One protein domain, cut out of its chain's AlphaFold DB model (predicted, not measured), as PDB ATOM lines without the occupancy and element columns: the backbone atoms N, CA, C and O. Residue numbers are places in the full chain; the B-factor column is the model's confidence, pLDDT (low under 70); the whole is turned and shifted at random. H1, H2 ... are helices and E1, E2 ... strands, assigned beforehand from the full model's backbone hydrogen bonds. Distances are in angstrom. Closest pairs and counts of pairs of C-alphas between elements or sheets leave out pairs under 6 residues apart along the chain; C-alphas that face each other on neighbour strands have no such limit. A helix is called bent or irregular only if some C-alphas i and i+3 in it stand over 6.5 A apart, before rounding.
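Overview. This is residues 89 to 113 and 151 to 235 of the 259 residues of an uncharacterized protein of Betaproteobacteria bacterium RIFCSPLOWO2_12_FULL_62_13 (UniProt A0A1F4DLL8). What does one see first? H3 lies between H1 and H2 in a helical body with the hairpin of E1 and E2 beside H2, and residues 225 to 235, of which 225 to 233 belong to H4, stick out as an arm. What is it made of? The printed part has 110 residues with four named helices and two named strands, in the order H1, H2, H3, E1, E2, H4; the two-stranded sheet is antiparallel and the class is mostly helix. How open is it? It is only just loose, close to compact, with a radius of gyration of the C-alphas of 16.0 A, and spans 56 by 34 by 25 A.

Arrangement. How do the helices meet? H1, residues 89 to 105, touches H3, residues 176 to 184, closest at the C-alphas of Leu 94 and Ile 184, 6.0 A. H2, residues 152 to 165, touches H3 at the C-alphas of Ile 161 and Trp 179, 5.8 A, at a steep tilt of 54 degrees. Where are the strands and the last helix? E1, residues 196 to 200, and E2, residues 206 to 210, form a hairpin, with N 197 and O 209 within hydrogen-bond range at 3.0 A. The closest C-alphas of H2 and E1, Val 152 and Ile 200, are 5.7 A apart. H4, residues 220 to 233, touches no helix. Are the helix backbones whole? Every O i to N i+4 pair is within hydrogen-bond range in H1, H3 and H4, and 8 of 10 in irregular H2, where C-alphas 153 and 156 are 7.3 A apart.

Along the chain. Where does H1 begin? C-alpha 89 is at (53.387, 29.479, 12.761), and H1 is 24.5 A long. How long are the others? H2 is 19.9 A, H3 12.0 A, E1 13.6 A, E2 13.4 A and H4 19.8 A, ending with C-alpha 233 at (73.695, 52.112, 5.582).

Size, cuts and confidence. Is anything missing? Residues 114 to 150 are not printed, and C-alphas 113 and 151 are 29.2 A apart. Which link is long, and where is confidence low? The link from H3 to E1 is long, and residues 184 to 193 have pLDDT under 70.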
ATOM      1  N   ARG A  89      54.399  29.651  11.714       85.06
ATOM      2  CA  ARG A  89      53.387  29.479  12.761       85.06
ATOM      3  C   ARG A  89      52.065  30.171  12.418       85.06
ATOM      4  O   ARG A  89      51.021  29.651  12.798       85.06
ATOM      5  N   TRP A  90      52.101  31.314  11.739       85.19
ATOM      6  CA  TRP A  90      50.896  32.026  11.322       85.19
ATOM      7  C   TRP A  90      50.183  31.265  10.196       85.19
ATOM      8  O   TRP A  90      49.003  30.946  10.343       85.19
ATOM      9  N   GLY A  91      50.921  30.830   9.170       85.50
ATOM     10  CA  GLY A  91      50.365  30.006   8.092       85.50
ATOM     11  C   GLY A  91      49.758  28.693   8.604       85.50
ATOM     12  O   GLY A  91      48.659  28.312   8.203       85.50
ATOM     13  N   ARG A  92      50.399  28.035   9.582       88.50
ATOM     14  CA  ARG A  92      49.854  26.835  10.247       88.50
ATOM     15  C   ARG A  92      48.539  27.113  10.968       88.50
ATOM     16  O   ARG A  92      47.592  26.360  10.783       88.50
ATOM     17  N   VAL A  93      48.446  28.222  11.712       87.94
ATOM     18  CA  VAL A  93      47.195  28.645  12.368       87.94
ATOM     19  C   VAL A  93      46.079  28.853  11.344       87.94
ATOM     20  O   VAL A  93      44.952  28.412  11.569       87.94
ATOM     21  N   LEU A  94      46.370  29.491  10.207       86.56
ATOM     22  CA  LEU A  94      45.382  29.675   9.144       86.56
ATOM     23  C   LEU A  94      44.940  28.338   8.522       86.56
ATOM     24  O   LEU A  94      43.749  28.141   8.269       86.56
ATOM     25  N   MET A  95      45.871  27.404   8.320       87.69
ATOM     26  CA  MET A  95      45.571  26.067   7.800       87.69
ATOM     27  C   MET A  95      44.756  25.215   8.779       87.69
ATOM     28  O   MET A  95      43.789  24.584   8.353       87.69
ATOM     29  N   ASP A  96      45.085  25.233  10.071       90.31
ATOM     30  CA  ASP A  96      44.321  24.542  11.117       90.31
ATOM     31  C   ASP A  96      42.886  25.075  11.193       90.31
ATOM     32  O   ASP A  96      41.920  24.312  11.230       90.31
ATOM     33  N   ARG A  97      42.728  26.402  11.134       88.94
ATOM     34  CA  ARG A  97      41.417  27.060  11.109       88.94
ATOM     35  C   ARG A  97      40.606  26.695   9.864       88.94
ATOM     36  O   ARG A  97      39.400  26.472   9.968       88.94
ATOM     37  N   ARG A  98      41.253  26.580   8.695       86.19
ATOM     38  CA  ARG A  98      40.624  26.074   7.459       86.19
ATOM     39  C   ARG A  98      40.120  24.646   7.632       86.19
ATOM     40  O   ARG A  98      38.992  24.345   7.257       86.19
ATOM     41  N   GLU A  99      40.955  23.773   8.183       90.19
ATOM     42  CA  GLU A  99      40.616  22.373   8.428       90.19
ATOM     43  C   GLU A  99      39.443  22.243   9.409       90.19
ATOM     44  O   GLU A  99      38.508  21.496   9.128       90.19
ATOM     45  N   ALA A 100      39.430  23.017  10.498       90.56
ATOM     46  CA  ALA A 100      38.314  23.049  11.441       90.56
ATOM     47  C   ALA A 100      36.997  23.484  10.771       90.56
ATOM     48  O   ALA A 100      35.958  22.850  10.971       90.56
ATOM     49  N   LEU A 101      37.052  24.520   9.927       86.75
ATOM     50  CA  LEU A 101      35.893  25.007   9.180       86.75
ATOM     51  C   LEU A 101      35.365  23.953   8.196       86.75
ATOM     52  O   LEU A 101      34.170  23.660   8.195       86.75
ATOM     53  N   ASN A 102      36.250  23.351   7.398       86.69
ATOM     54  CA  ASN A 102      35.882  22.306   6.442       86.69
ATOM     55  C   ASN A 102      35.307  21.077   7.156       86.69
ATOM     56  O   ASN A 102      34.284  20.541   6.740       86.69
ATOM     57  N   ALA A 103      35.919  20.651   8.265       91.00
ATOM     58  CA  ALA A 103      35.448  19.517   9.051       91.00
ATOM     59  C   ALA A 103      34.029  19.743   9.597       91.00
ATOM     60  O   ALA A 103      33.187  18.844   9.528       91.00
ATOM     61  N   HIS A 104      33.746  20.954  10.083       89.31
ATOM     62  CA  HIS A 104      32.414  21.341  10.536       89.31
ATOM     63  C   HIS A 104      31.379  21.292   9.398       89.31
ATOM     64  O   HIS A 104      30.304  20.714   9.572       89.31
ATOM     65  N   GLU A 105      31.700  21.838   8.220       86.38
ATOM     66  CA  GLU A 105      30.810  21.815   7.046       86.38
ATOM     67  C   GLU A 105      30.543  20.398   6.532       86.38
ATOM     68  O   GLU A 105      29.403  20.037   6.234       86.38
ATOM     69  N   GLU A 106      31.586  19.574   6.488       92.81
ATOM     70  CA  GLU A 106      31.528  18.174   6.070       92.81
ATOM     71  C   GLU A 106      30.954  17.249   7.160       92.81
ATOM     72  O   GLU A 106      30.775  16.054   6.925       92.81
ATOM     73  N   ARG A 107      30.635  17.784   8.350       94.56
ATOM     74  CA  ARG A 107      30.134  17.040   9.520       94.56
ATOM     75  C   ARG A 107      31.038  15.869   9.915       94.56
ATOM     76  O   ARG A 107      30.561  14.793  10.280       94.56
ATOM     77  N   ARG A 108      32.349  16.086   9.860       96.12
ATOM     78  CA  ARG A 108      33.380  15.117  10.250       96.12
ATOM     79  C   ARG A 108      34.207  15.654  11.423       96.12
ATOM     80  O   ARG A 108      34.254  16.865  11.633       96.12
ATOM     81  N   PRO A 109      34.880  14.788  12.201       93.44
ATOM     82  CA  PRO A 109      35.839  15.262  13.191       93.44
ATOM     83  C   PRO A 109      36.967  16.066  12.527       93.44
ATOM     84  O   PRO A 109      37.401  15.749  11.413       93.44
ATOM     85  N   VAL A 110      37.447  17.089  13.239       92.94
ATOM     86  CA  VAL A 110      38.640  17.857  12.857       92.94
ATOM     87  C   VAL A 110      39.834  16.909  12.830       92.94
ATOM     88  O   VAL A 110      40.103  16.210  13.812       92.94
ATOM     89  N   ARG A 111      40.543  16.865  11.703       91.19
ATOM     90  CA  ARG A 111      41.788  16.106  11.588       91.19
ATOM     91  C   ARG A 111      42.934  16.938  12.148       91.19
ATOM     92  O   ARG A 111      43.033  18.129  11.887       91.19
ATOM     93  N   THR A 112      43.854  16.286  12.850       89.62
ATOM     94  CA  THR A 112      45.155  16.881  13.167       89.62
ATOM     95  C   THR A 112      46.019  16.909  11.911       89.62
ATOM     96  O   THR A 112      46.320  15.849  11.358       89.62
ATOM     97  N   LEU A 113      46.399  18.105  11.459       88.31
ATOM     98  CA  LEU A 113      47.294  18.273  10.315       88.31
ATOM     99  C   LEU A 113      48.713  17.810  10.668       88.31
ATOM    100  O   LEU A 113      49.237  18.107  11.743       88.31
ATOM    101  N   PRO A 151      46.272  41.422  -5.291       78.75
ATOM    102  CA  PRO A 151      46.991  42.623  -5.708       78.75
ATOM    103  C   PRO A 151      47.253  43.583  -4.534       78.75
ATOM    104  O   PRO A 151      46.538  43.587  -3.530       78.75
ATOM    105  N   VAL A 152      48.219  44.491  -4.701       78.12
ATOM    106  CA  VAL A 152      48.579  45.543  -3.726       78.12
ATOM    107  C   VAL A 152      47.393  46.392  -3.251       78.12
ATOM    108  O   VAL A 152      47.375  46.870  -2.117       78.12
ATOM    109  N   THR A 153      46.362  46.561  -4.082       74.81
ATOM    110  CA  THR A 153      45.141  47.304  -3.732       74.81
ATOM    111  C   THR A 153      44.361  46.670  -2.581       74.81
ATOM    112  O   THR A 153      43.599  47.362  -1.912       74.81
ATOM    113  N   SER A 154      44.569  45.380  -2.314       83.38
ATOM    114  CA  SER A 154      43.909  44.643  -1.236       83.38
ATOM    115  C   SER A 154      44.617  44.771   0.117       83.38
ATOM    116  O   SER A 154      44.071  44.324   1.120       83.38
ATOM    117  N   LEU A 155      45.794  45.411   0.201       86.75
ATOM    118  CA  LEU A 155      46.598  45.441   1.434       86.75
ATOM    119  C   LEU A 155      45.874  46.029   2.650       86.75
ATOM    120  O   LEU A 155      46.021  45.510   3.755       86.75
ATOM    121  N   GLN A 156      45.075  47.082   2.460       88.12
ATOM    122  CA  GLN A 156      44.318  47.686   3.560       88.12
ATOM    123  C   GLN A 156      43.256  46.723   4.105       88.12
ATOM    124  O   GLN A 156      43.088  46.607   5.320       88.12
ATOM    125  N   GLU A 157      42.547  46.030   3.210       88.31
ATOM    126  CA  GLU A 157      41.555  45.019   3.576       88.31
ATOM    127  C   GLU A 157      42.242  43.838   4.268       88.31
ATOM    128  O   GLU A 157      41.832  43.449   5.356       88.31
ATOM    129  N   MET A 158      43.343  43.334   3.710       87.12
ATOM    130  CA  MET A 158      44.116  42.233   4.289       87.12
ATOM    131  C   MET A 158      44.649  42.563   5.684       87.12
ATOM    132  O   MET A 158      44.568  41.720   6.574       87.12
ATOM    133  N   GLN A 159      45.128  43.791   5.912       89.81
ATOM    134  CA  GLN A 159      45.547  44.238   7.240       89.81
ATOM    135  C   GLN A 159      44.372  44.238   8.227       89.81
ATOM    136  O   GLN A 159      44.519  43.780   9.361       89.81
ATOM    137  N   ALA A 160      43.208  44.749   7.818       89.56
ATOM    138  CA  ALA A 160      42.020  44.757   8.668       89.56
ATOM    139  C   ALA A 160      41.567  43.328   9.008       89.56
ATOM    140  O   ALA A 160      41.331  43.022  10.173       89.56
ATOM    141  N   ILE A 161      41.532  42.444   8.007       88.94
ATOM    142  CA  ILE A 161      41.205  41.025   8.170       88.94
ATOM    143  C   ILE A 161      42.198  40.343   9.113       88.94
ATOM    144  O   ILE A 161      41.791  39.607  10.007       88.94
ATOM    145  N   SER A 162      43.493  40.602   8.942       87.88
ATOM    146  CA  SER A 162      44.549  40.044   9.783       87.88
ATOM    147  C   SER A 162      44.340  40.403  11.257       87.88
ATOM    148  O   SER A 162      44.378  39.513  12.102       87.88
ATOM    149  N   LEU A 163      44.045  41.669  11.558       89.75
ATOM    150  CA  LEU A 163      43.743  42.115  12.920       89.75
ATOM    151  C   LEU A 163      42.447  41.499  13.462       89.75
ATOM    152  O   LEU A 163      42.366  41.210  14.654       89.75
ATOM    153  N   SER A 164      41.438  41.301  12.609       90.12
ATOM    154  CA  SER A 164      40.194  40.620  12.983       90.12
ATOM    155  C   SER A 164      40.416  39.141  13.300       90.12
ATOM    156  O   SER A 164      39.823  38.638  14.247       90.12
ATOM    157  N   LEU A 165      41.288  38.443  12.567       87.06
ATOM    158  CA  LEU A 165      41.612  37.032  12.816       87.06
ATOM    159  C   LEU A 165      42.434  36.807  14.093       87.06
ATOM    160  O   LEU A 165      42.433  35.694  14.622       87.06
ATOM    161  N   GLU A 166      43.140  37.823  14.582       87.25
ATOM    162  CA  GLU A 166      43.812  37.776  15.884       87.25
ATOM    163  C   GLU A 166      42.842  37.985  17.067       87.25
ATOM    164  O   GLU A 166      43.257  37.858  18.219       87.25
ATOM    165  N   ASP A 167      41.564  38.316  16.831       87.56
ATOM    166  CA  ASP A 167      40.561  38.376  17.899       87.56
ATOM    167  C   ASP A 167      40.259  36.959  18.434       87.56
ATOM    168  O   ASP A 167      39.995  36.053  17.637       87.56
ATOM    169  N   PRO A 168      40.257  36.733  19.762       85.12
ATOM    170  CA  PRO A 168      39.907  35.435  20.340       85.12
ATOM    171  C   PRO A 168      38.516  34.922  19.947       85.12
ATOM    172  O   PRO A 168      38.311  33.715  19.938       85.12
ATOM    173  N   ASN A 169      37.580  35.817  19.606       88.12
ATOM    174  CA  ASN A 169      36.215  35.473  19.194       88.12
ATOM    175  C   ASN A 169      36.027  35.566  17.671       88.12
ATOM    176  O   ASN A 169      34.898  35.661  17.189       88.12
ATOM    177  N   ALA A 170      37.115  35.590  16.891       87.19
ATOM    178  CA  ALA A 170      37.041  35.700  15.436       87.19
ATOM    179  C   ALA A 170      36.164  34.604  14.810       87.19
ATOM    180  O   ALA A 170      35.445  34.884  13.854       87.19
ATOM    181  N   GLU A 171      36.202  33.390  15.366       86.25
ATOM    182  CA  GLU A 171      35.465  32.210  14.886       86.25
ATOM    183  C   GLU A 171      33.939  32.374  14.938       86.25
ATOM    184  O   GLU A 171      33.239  31.833  14.083       86.25
ATOM    185  N   ASP A 172      33.430  33.180  15.872       87.44
ATOM    186  CA  ASP A 172      31.994  33.437  16.031       87.44
ATOM    187  C   ASP A 172      31.473  34.505  15.054       87.44
ATOM    188  O   ASP A 172      30.265  34.742  14.946       87.44
ATOM    189  N   MET A 173      32.370  35.193  14.339       87.38
ATOM    190  CA  MET A 173      31.985  36.294  13.462       87.38
ATOM    191  C   MET A 173      31.422  35.776  12.127       87.38
ATOM    192  O   MET A 173      32.045  34.936  11.476       87.38
ATOM    193  N   PRO A 174      30.307  36.338  11.612       87.31
ATOM    194  CA  PRO A 174      29.718  35.900  10.340       87.31
ATOM    195  C   PRO A 174      30.672  35.991   9.140       87.31
ATOM    196  O   PRO A 174      30.521  35.272   8.154       87.31
ATOM    197  N   GLN A 175      31.650  36.899   9.199       88.00
ATOM    198  CA  GLN A 175      32.621  37.134   8.133       88.00
ATOM    199  C   GLN A 175      33.849  36.215   8.218       88.00
ATOM    200  O   GLN A 175      34.654  36.216   7.287       88.00
ATOM    201  N   TYR A 176      33.982  35.411   9.279       85.69
ATOM    202  CA  TYR A 176      35.169  34.605   9.571       85.69
ATOM    203  C   TYR A 176      35.618  33.732   8.398       85.69
ATOM    204  O   TYR A 176      36.788  33.733   8.020       85.69
ATOM    205  N   ARG A 177      34.670  33.054   7.741       83.56
ATOM    206  CA  ARG A 177      34.956  32.241   6.552       83.56
ATOM    207  C   ARG A 177      35.580  33.068   5.431       83.56
ATOM    208  O   ARG A 177      36.608  32.684   4.884       83.56
ATOM    209  N   LYS A 178      34.977  34.214   5.104       83.38
ATOM    210  CA  LYS A 178      35.481  35.107   4.052       83.38
ATOM    211  C   LYS A 178      36.887  35.602   4.399       83.38
ATOM    212  O   LYS A 178      37.760  35.625   3.535       83.38
ATOM    213  N   TRP A 179      37.103  35.974   5.656       85.88
ATOM    214  CA  TRP A 179      38.393  36.422   6.177       85.88
ATOM    215  C   TRP A 179      39.483  35.364   6.037       85.88
ATOM    216  O   TRP A 179      40.536  35.654   5.473       85.88
ATOM    217  N   LEU A 180      39.202  34.132   6.466       80.25
ATOM    218  CA  LEU A 180      40.113  33.005   6.304       80.25
ATOM    219  C   LEU A 180      40.453  32.767   4.834       80.25
ATOM    220  O   LEU A 180      41.629  32.743   4.482       80.25
ATOM    221  N   THR A 181      39.453  32.648   3.957       77.44
ATOM    222  CA  THR A 181      39.696  32.410   2.526       77.44
ATOM    223  C   THR A 181      40.543  33.514   1.889       77.44
ATOM    224  O   THR A 181      41.370  33.222   1.032       77.44
ATOM    225  N   THR A 182      40.388  34.762   2.339       78.12
ATOM    226  CA  THR A 182      41.149  35.907   1.814       78.12
ATOM    227  C   THR A 182      42.633  35.858   2.196       78.12
ATOM    228  O   THR A 182      43.467  36.303   1.414       78.12
ATOM    229  N   LEU A 183      42.978  35.333   3.378       76.88
ATOM    230  CA  LEU A 183      44.363  35.317   3.869       76.88
ATOM    231  C   LEU A 183      45.084  33.975   3.722       76.88
ATOM    232  O   LEU A 183      46.303  33.985   3.647       76.88
ATOM    233  N   ILE A 184      44.380  32.844   3.638       69.19
ATOM    234  CA  ILE A 184      45.028  31.527   3.494       69.19
ATOM    235  C   ILE A 184      45.738  31.390   2.148       69.19
ATOM    236  O   ILE A 184      46.860  30.900   2.093       69.19
ATOM    237  N   ALA A 185      45.083  31.793   1.058       62.28
ATOM    238  CA  ALA A 185      45.635  31.627  -0.282       62.28
ATOM    239  C   ALA A 185      47.002  32.336  -0.467       62.28
ATOM    240  O   ALA A 185      47.910  31.727  -1.040       62.28
ATOM    241  N   PRO A 186      47.206  33.561   0.068       56.78
ATOM    242  CA  PRO A 186      48.494  34.242  -0.049       56.78
ATOM    243  C   PRO A 186      49.545  33.876   0.995       56.78
ATOM    244  O   PRO A 186      50.641  34.439   0.927       56.78
ATOM    245  N   ASP A 187      49.261  33.025   1.980       59.00
ATOM    246  CA  ASP A 187      50.135  32.879   3.145       59.00
ATOM    247  C   ASP A 187      51.003  31.616   3.097       59.00
ATOM    248  O   ASP A 187      50.623  30.518   3.497       59.00
ATOM    249  N   SER A 188      52.210  31.800   2.579       53.84
ATOM    250  CA  SER A 188      53.247  30.777   2.400       53.84
ATOM    251  C   SER A 188      54.578  31.163   3.053       53.84
ATOM    252  O   SER A 188      55.613  30.544   2.801       53.84
ATOM    253  N   SER A 189      54.599  32.263   3.808       50.31
ATOM    254  CA  SER A 189      55.848  32.937   4.143       50.31
ATOM    255  C   SER A 189      56.553  32.315   5.355       50.31
ATOM    256  O   SER A 189      55.941  31.793   6.281       50.31
ATOM    257  N   LEU A 190      57.880  32.465   5.376       43.81
ATOM    258  CA  LEU A 190      58.781  32.054   6.450       43.81
ATOM    259  C   LEU A 190      58.686  32.978   7.677       43.81
ATOM    260  O   LEU A 190      58.662  34.208   7.552       43.81
ATOM    261  N   GLY A 191      58.777  32.363   8.859       48.81
ATOM    262  CA  GLY A 191      59.328  32.913  10.103       48.81
ATOM    263  C   GLY A 191      58.472  33.900  10.911       48.81
ATOM    264  O   GLY A 191      58.415  35.088  10.603       48.81
ATOM    265  N   GLY A 192      57.941  33.458  12.055       58.44
ATOM    266  CA  GLY A 192      57.386  34.321  13.110       58.44
ATOM    267  C   GLY A 192      55.920  34.039  13.453       58.44
ATOM    268  O   GLY A 192      55.269  33.219  12.822       58.44
ATOM    269  N   THR A 193      55.412  34.697  14.498       66.25
ATOM    270  CA  THR A 193      53.989  34.667  14.900       66.25
ATOM    271  C   THR A 193      53.176  35.812  14.308       66.25
ATOM    272  O   THR A 193      51.957  35.820  14.431       66.25
ATOM    273  N   ARG A 194      53.848  36.806  13.722       81.38
ATOM    274  CA  ARG A 194      53.202  38.025  13.238       81.38
ATOM    275  C   ARG A 194      52.450  37.760  11.943       81.38
ATOM    276  O   ARG A 194      53.045  37.151  11.047       81.38
ATOM    277  N   PRO A 195      51.238  38.312  11.802       85.19
ATOM    278  CA  PRO A 195      50.505  38.201  10.563       85.19
ATOM    279  C   PRO A 195      51.248  38.822   9.383       85.19
ATOM    280  O   PRO A 195      51.843  39.905   9.460       85.19
ATOM    281  N   LYS A 196      51.182  38.117   8.266       86.62
ATOM    282  CA  LYS A 196      51.787  38.501   6.998       86.62
ATOM    283  C   LYS A 196      50.994  37.881   5.858       86.62
ATOM    284  O   LYS A 196      50.154  37.016   6.089       86.62
ATOM    285  N   ALA A 197      51.248  38.354   4.648       84.94
ATOM    286  CA  ALA A 197      50.705  37.758   3.439       84.94
ATOM    287  C   ALA A 197      51.528  38.176   2.223       84.94
ATOM    288  O   ALA A 197      52.086  39.278   2.197       84.94
ATOM    289  N   ASN A 198      51.566  37.327   1.202       85.62
ATOM    290  CA  ASN A 198      52.100  37.721  -0.092       85.62
ATOM    291  C   ASN A 198      51.098  38.592  -0.865       85.62
ATOM    292  O   ASN A 198      49.885  38.445  -0.712       85.62
ATOM    293  N   PHE A 199      51.601  39.489  -1.709       86.50
ATOM    294  CA  PHE A 199      50.802  40.276  -2.646       86.50
ATOM    295  C   PHE A 199      51.594  40.571  -3.926       86.50
ATOM    296  O   PHE A 199      52.825  40.555  -3.914       86.50
ATOM    297  N   ILE A 200      50.893  40.874  -5.018       87.06
ATOM    298  CA  ILE A 200      51.502  41.335  -6.275       87.06
ATOM    299  C   ILE A 200      51.460  42.868  -6.343       87.06
ATOM    300  O   ILE A 200      50.390  43.464  -6.194       87.06
ATOM    301  N   ASP A 201      52.612  43.519  -6.544       88.88
ATOM    302  CA  ASP A 201      52.684  44.975  -6.747       88.88
ATOM    303  C   ASP A 201      52.263  45.372  -8.172       88.88
ATOM    304  O   ASP A 201      52.087  44.530  -9.051       88.88
ATOM    305  N   ALA A 202      52.069  46.669  -8.417       87.75
ATOM    306  CA  ALA A 202      51.563  47.176  -9.699       87.75
ATOM    307  C   ALA A 202      52.437  46.819 -10.923       87.75
ATOM    308  O   ALA A 202      51.951  46.855 -12.051       87.75
ATOM    309  N   ASP A 203      53.712  46.488 -10.710       88.00
ATOM    310  CA  ASP A 203      54.664  46.055 -11.739       88.00
ATOM    311  C   ASP A 203      54.690  44.528 -11.958       88.00
ATOM    312  O   ASP A 203      55.480  44.037 -12.762       88.00
ATOM    313  N   GLY A 204      53.834  43.773 -11.259       86.19
ATOM    314  CA  GLY A 204      53.771  42.313 -11.328       86.19
ATOM    315  C   GLY A 204      54.751  41.590 -10.400       86.19
ATOM    316  O   GLY A 204      54.769  40.361 -10.388       86.19
ATOM    317  N   SER A 205      55.557  42.311  -9.613       87.25
ATOM    318  CA  SER A 205      56.491  41.693  -8.669       87.25
ATOM    319  C   SER A 205      55.786  41.136  -7.427       87.25
ATOM    320  O   SER A 205      54.795  41.691  -6.949       87.25
ATOM    321  N   LEU A 206      56.309  40.031  -6.885       86.62
ATOM    322  CA  LEU A 206      55.815  39.389  -5.664       86.62
ATOM    323  C   LEU A 206      56.461  40.014  -4.420       86.62
ATOM    324  O   LEU A 206      57.684  40.117  -4.326       86.62
ATOM    325  N   TRP A 207      55.638  40.395  -3.445       88.50
ATOM    326  CA  TRP A 207      56.057  41.023  -2.193       88.50
ATOM    327  C   TRP A 207      55.429  40.344  -0.983       88.50
ATOM    328  O   TRP A 207      54.347  39.777  -1.072       88.50
ATOM    329  N   ILE A 208      56.068  40.500   0.180       88.38
ATOM    330  CA  ILE A 208      55.508  40.108   1.477       88.38
ATOM    331  C   ILE A 208      55.090  41.369   2.235       88.38
ATOM    332  O   ILE A 208      55.920  42.228   2.549       88.38
ATOM    333  N   ALA A 209      53.808  41.466   2.570       90.12
ATOM    334  CA  ALA A 209      53.291  42.446   3.510       90.12
ATOM    335  C   ALA A 209      53.395  41.901   4.935       90.12
ATOM    336  O   ALA A 209      52.971  40.782   5.217       90.12
ATOM    337  N   LYS A 210      53.943  42.708   5.844       90.12
ATOM    338  CA  LYS A 210      53.980  42.419   7.280       90.12
ATOM    339  C   LYS A 210      52.989  43.327   7.985       90.12
ATOM    340  O   LYS A 210      53.157  44.550   7.962       90.12
ATOM    341  N   PHE A 211      51.964  42.740   8.586       89.88
ATOM    342  CA  PHE A 211      50.908  43.501   9.232       89.88
ATOM    343  C   PHE A 211      51.247  43.773  10.705       89.88
ATOM    344  O   PHE A 211      52.009  43.023  11.326       89.88
ATOM    345  N   PRO A 212      50.716  44.863  11.287       89.56
ATOM    346  CA  PRO A 212      50.707  45.037  12.734       89.56
ATOM    347  C   PRO A 212      49.972  43.875  13.407       89.56
ATOM    348  O   PRO A 212      48.989  43.381  12.862       89.56
ATOM    349  N   SER A 213      50.420  43.493  14.599       89.12
ATOM    350  CA  SER A 213      49.739  42.499  15.433       89.12
ATOM    351  C   SER A 213      49.014  43.170  16.598       89.12
ATOM    352  O   SER A 213      49.479  44.185  17.122       89.12
ATOM    353  N   ARG A 214      47.914  42.579  17.075       87.50
ATOM    354  CA  ARG A 214      47.266  42.976  18.342       87.50
ATOM    355  C   ARG A 214      48.188  42.848  19.560       87.50
ATOM    356  O   ARG A 214      47.976  43.532  20.558       87.50
ATOM    357  N   GLU A 215      49.215  42.003  19.485       87.12
ATOM    358  CA  GLU A 215      50.212  41.821  20.548       87.12
ATOM    359  C   GLU A 215      51.311  42.905  20.538       87.12
ATOM    360  O   GLU A 215      52.183  42.937  21.417       87.12
ATOM    361  N   ASP A 216      51.291  43.822  19.564       88.25
ATOM    362  CA  ASP A 216      52.306  44.862  19.430       88.25
ATOM    363  C   ASP A 216      52.212  45.939  20.513       88.25
ATOM    364  O   ASP A 216      51.262  46.709  20.600       88.25
ATOM    365  N   ARG A 217      53.290  46.085  21.293       89.38
ATOM    366  CA  ARG A 217      53.437  47.163  22.292       89.38
ATOM    367  C   ARG A 217      53.946  48.487  21.714       89.38
ATOM    368  O   ARG A 217      54.020  49.488  22.419       89.38
ATOM    369  N   ARG A 218      54.394  48.482  20.461       89.88
ATOM    370  CA  ARG A 218      54.962  49.634  19.743       89.88
ATOM    371  C   ARG A 218      54.788  49.431  18.246       89.88
ATOM    372  O   ARG A 218      54.504  48.321  17.814       89.88
ATOM    373  N   ASN A 219      55.017  50.468  17.443       89.94
ATOM    374  CA  ASN A 219      54.957  50.344  15.986       89.94
ATOM    375  C   ASN A 219      56.132  49.503  15.459       89.94
ATOM    376  O   ASN A 219      57.205  50.020  15.143       89.94
ATOM    377  N   MET A 220      55.933  48.190  15.411       91.00
ATOM    378  CA  MET A 220      56.973  47.235  15.059       91.00
ATOM    379  C   MET A 220      57.330  47.283  13.577       91.00
ATOM    380  O   MET A 220      58.510  47.205  13.265       91.00
ATOM    381  N   GLY A 221      56.371  47.540  12.680       90.56
ATOM    382  CA  GLY A 221      56.664  47.761  11.259       90.56
ATOM    383  C   GLY A 221      57.587  48.965  11.024       90.56
ATOM    384  O   GLY A 221      58.519  48.895  10.224       90.56
ATOM    385  N   ALA A 222      57.400  50.057  11.777       92.19
ATOM    386  CA  ALA A 222      58.320  51.195  11.733       92.19
ATOM    387  C   ALA A 222      59.714  50.831  12.273       92.19
ATOM    388  O   ALA A 222      60.715  51.196  11.658       92.19
ATOM    389  N   TRP A 223      59.794  50.086  13.380       94.56
ATOM    390  CA  TRP A 223      61.073  49.615  13.927       94.56
ATOM    391  C   TRP A 223      61.806  48.656  12.986       94.56
ATOM    392  O   TRP A 223      63.019  48.783  12.826       94.56
ATOM    393  N   GLU A 224      61.093  47.743  12.323       93.69
ATOM    394  CA  GLU A 224      61.668  46.873  11.294       93.69
ATOM    395  C   GLU A 224      62.268  47.694  10.150       93.69
ATOM    396  O   GLU A 224      63.387  47.412   9.722       93.69
ATOM    397  N   LYS A 225      61.586  48.759   9.702       95.62
ATOM    398  CA  LYS A 225      62.121  49.652   8.667       95.62
ATOM    399  C   LYS A 225      63.368  50.409   9.124       95.62
ATOM    400  O   LYS A 225      64.307  50.522   8.347       95.62
ATOM    401  N   VAL A 226      63.399  50.894  10.368       97.00
ATOM    402  CA  VAL A 226      64.584  51.571  10.926       97.00
ATOM    403  C   VAL A 226      65.795  50.638  10.904       97.00
ATOM    404  O   VAL A 226      66.852  51.021  10.410       97.00
ATOM    405  N   VAL A 227      65.642  49.399  11.381       97.00
ATOM    406  CA  VAL A 227      66.735  48.412  11.388       97.00
ATOM    407  C   VAL A 227      67.144  48.019   9.963       97.00
ATOM    408  O   VAL A 227      68.336  47.898   9.682       97.00
ATOM    409  N   HIS A 228      66.182  47.871   9.050       97.19
ATOM    410  CA  HIS A 228      66.441  47.612   7.629       97.19
ATOM    411  C   HIS A 228      67.271  48.733   6.981       97.19
ATOM    412  O   HIS A 228      68.279  48.460   6.328       97.19
ATOM    413  N   ASP A 229      66.922  49.994   7.242       97.38
ATOM    414  CA  ASP A 229      67.664  51.153   6.740       97.38
ATOM    415  C   ASP A 229      69.068  51.249   7.336       97.38
ATOM    416  O   ASP A 229      70.019  51.565   6.617       97.38
ATOM    417  N   MET A 230      69.226  50.928   8.622       98.25
ATOM    418  CA  MET A 230      70.543  50.834   9.257       98.25
ATOM    419  C   MET A 230      71.406  49.750   8.601       98.25
ATOM    420  O   MET A 230      72.564  50.006   8.281       98.25
ATOM    421  N   ALA A 231      70.850  48.563   8.340       98.19
ATOM    422  CA  ALA A 231      71.568  47.488   7.656       98.19
ATOM    423  C   ALA A 231      72.043  47.928   6.260       98.19
ATOM    424  O   ALA A 231      73.208  47.728   5.906       98.19
ATOM    425  N   ARG A 232      71.181  48.626   5.508       97.12
ATOM    426  CA  ARG A 232      71.537  49.212   4.208       97.12
ATOM    427  C   ARG A 232      72.657  50.253   4.324       97.12
ATOM    428  O   ARG A 232      73.572  50.244   3.502       97.12
ATOM    429  N   GLN A 233      72.624  51.131   5.329       97.81
ATOM    430  CA  GLN A 233      73.695  52.112   5.582       97.81
ATOM    431  C   GLN A 233      75.028  51.432   5.926       97.81
ATOM    432  O   GLN A 233      76.087  51.882   5.489       97.81
ATOM    433  N   CYS A 234      74.970  50.295   6.620       98.31
ATOM    434  CA  CYS A 234      76.114  49.426   6.891       98.31
ATOM    435  C   CYS A 234      76.550  48.572   5.685       98.31
ATOM    436  O   CYS A 234      77.441  47.739   5.831       98.31
ATOM    437  N   ARG A 235      75.960  48.772   4.494       97.69
ATOM    438  CA  ARG A 235      76.248  48.026   3.252       97.69
ATOM    439  C   ARG A 235      75.960  46.523   3.341       97.69
ATOM    440  O   ARG A 235      76.522  45.741   2.578       97.69
TER     441      ARG A 235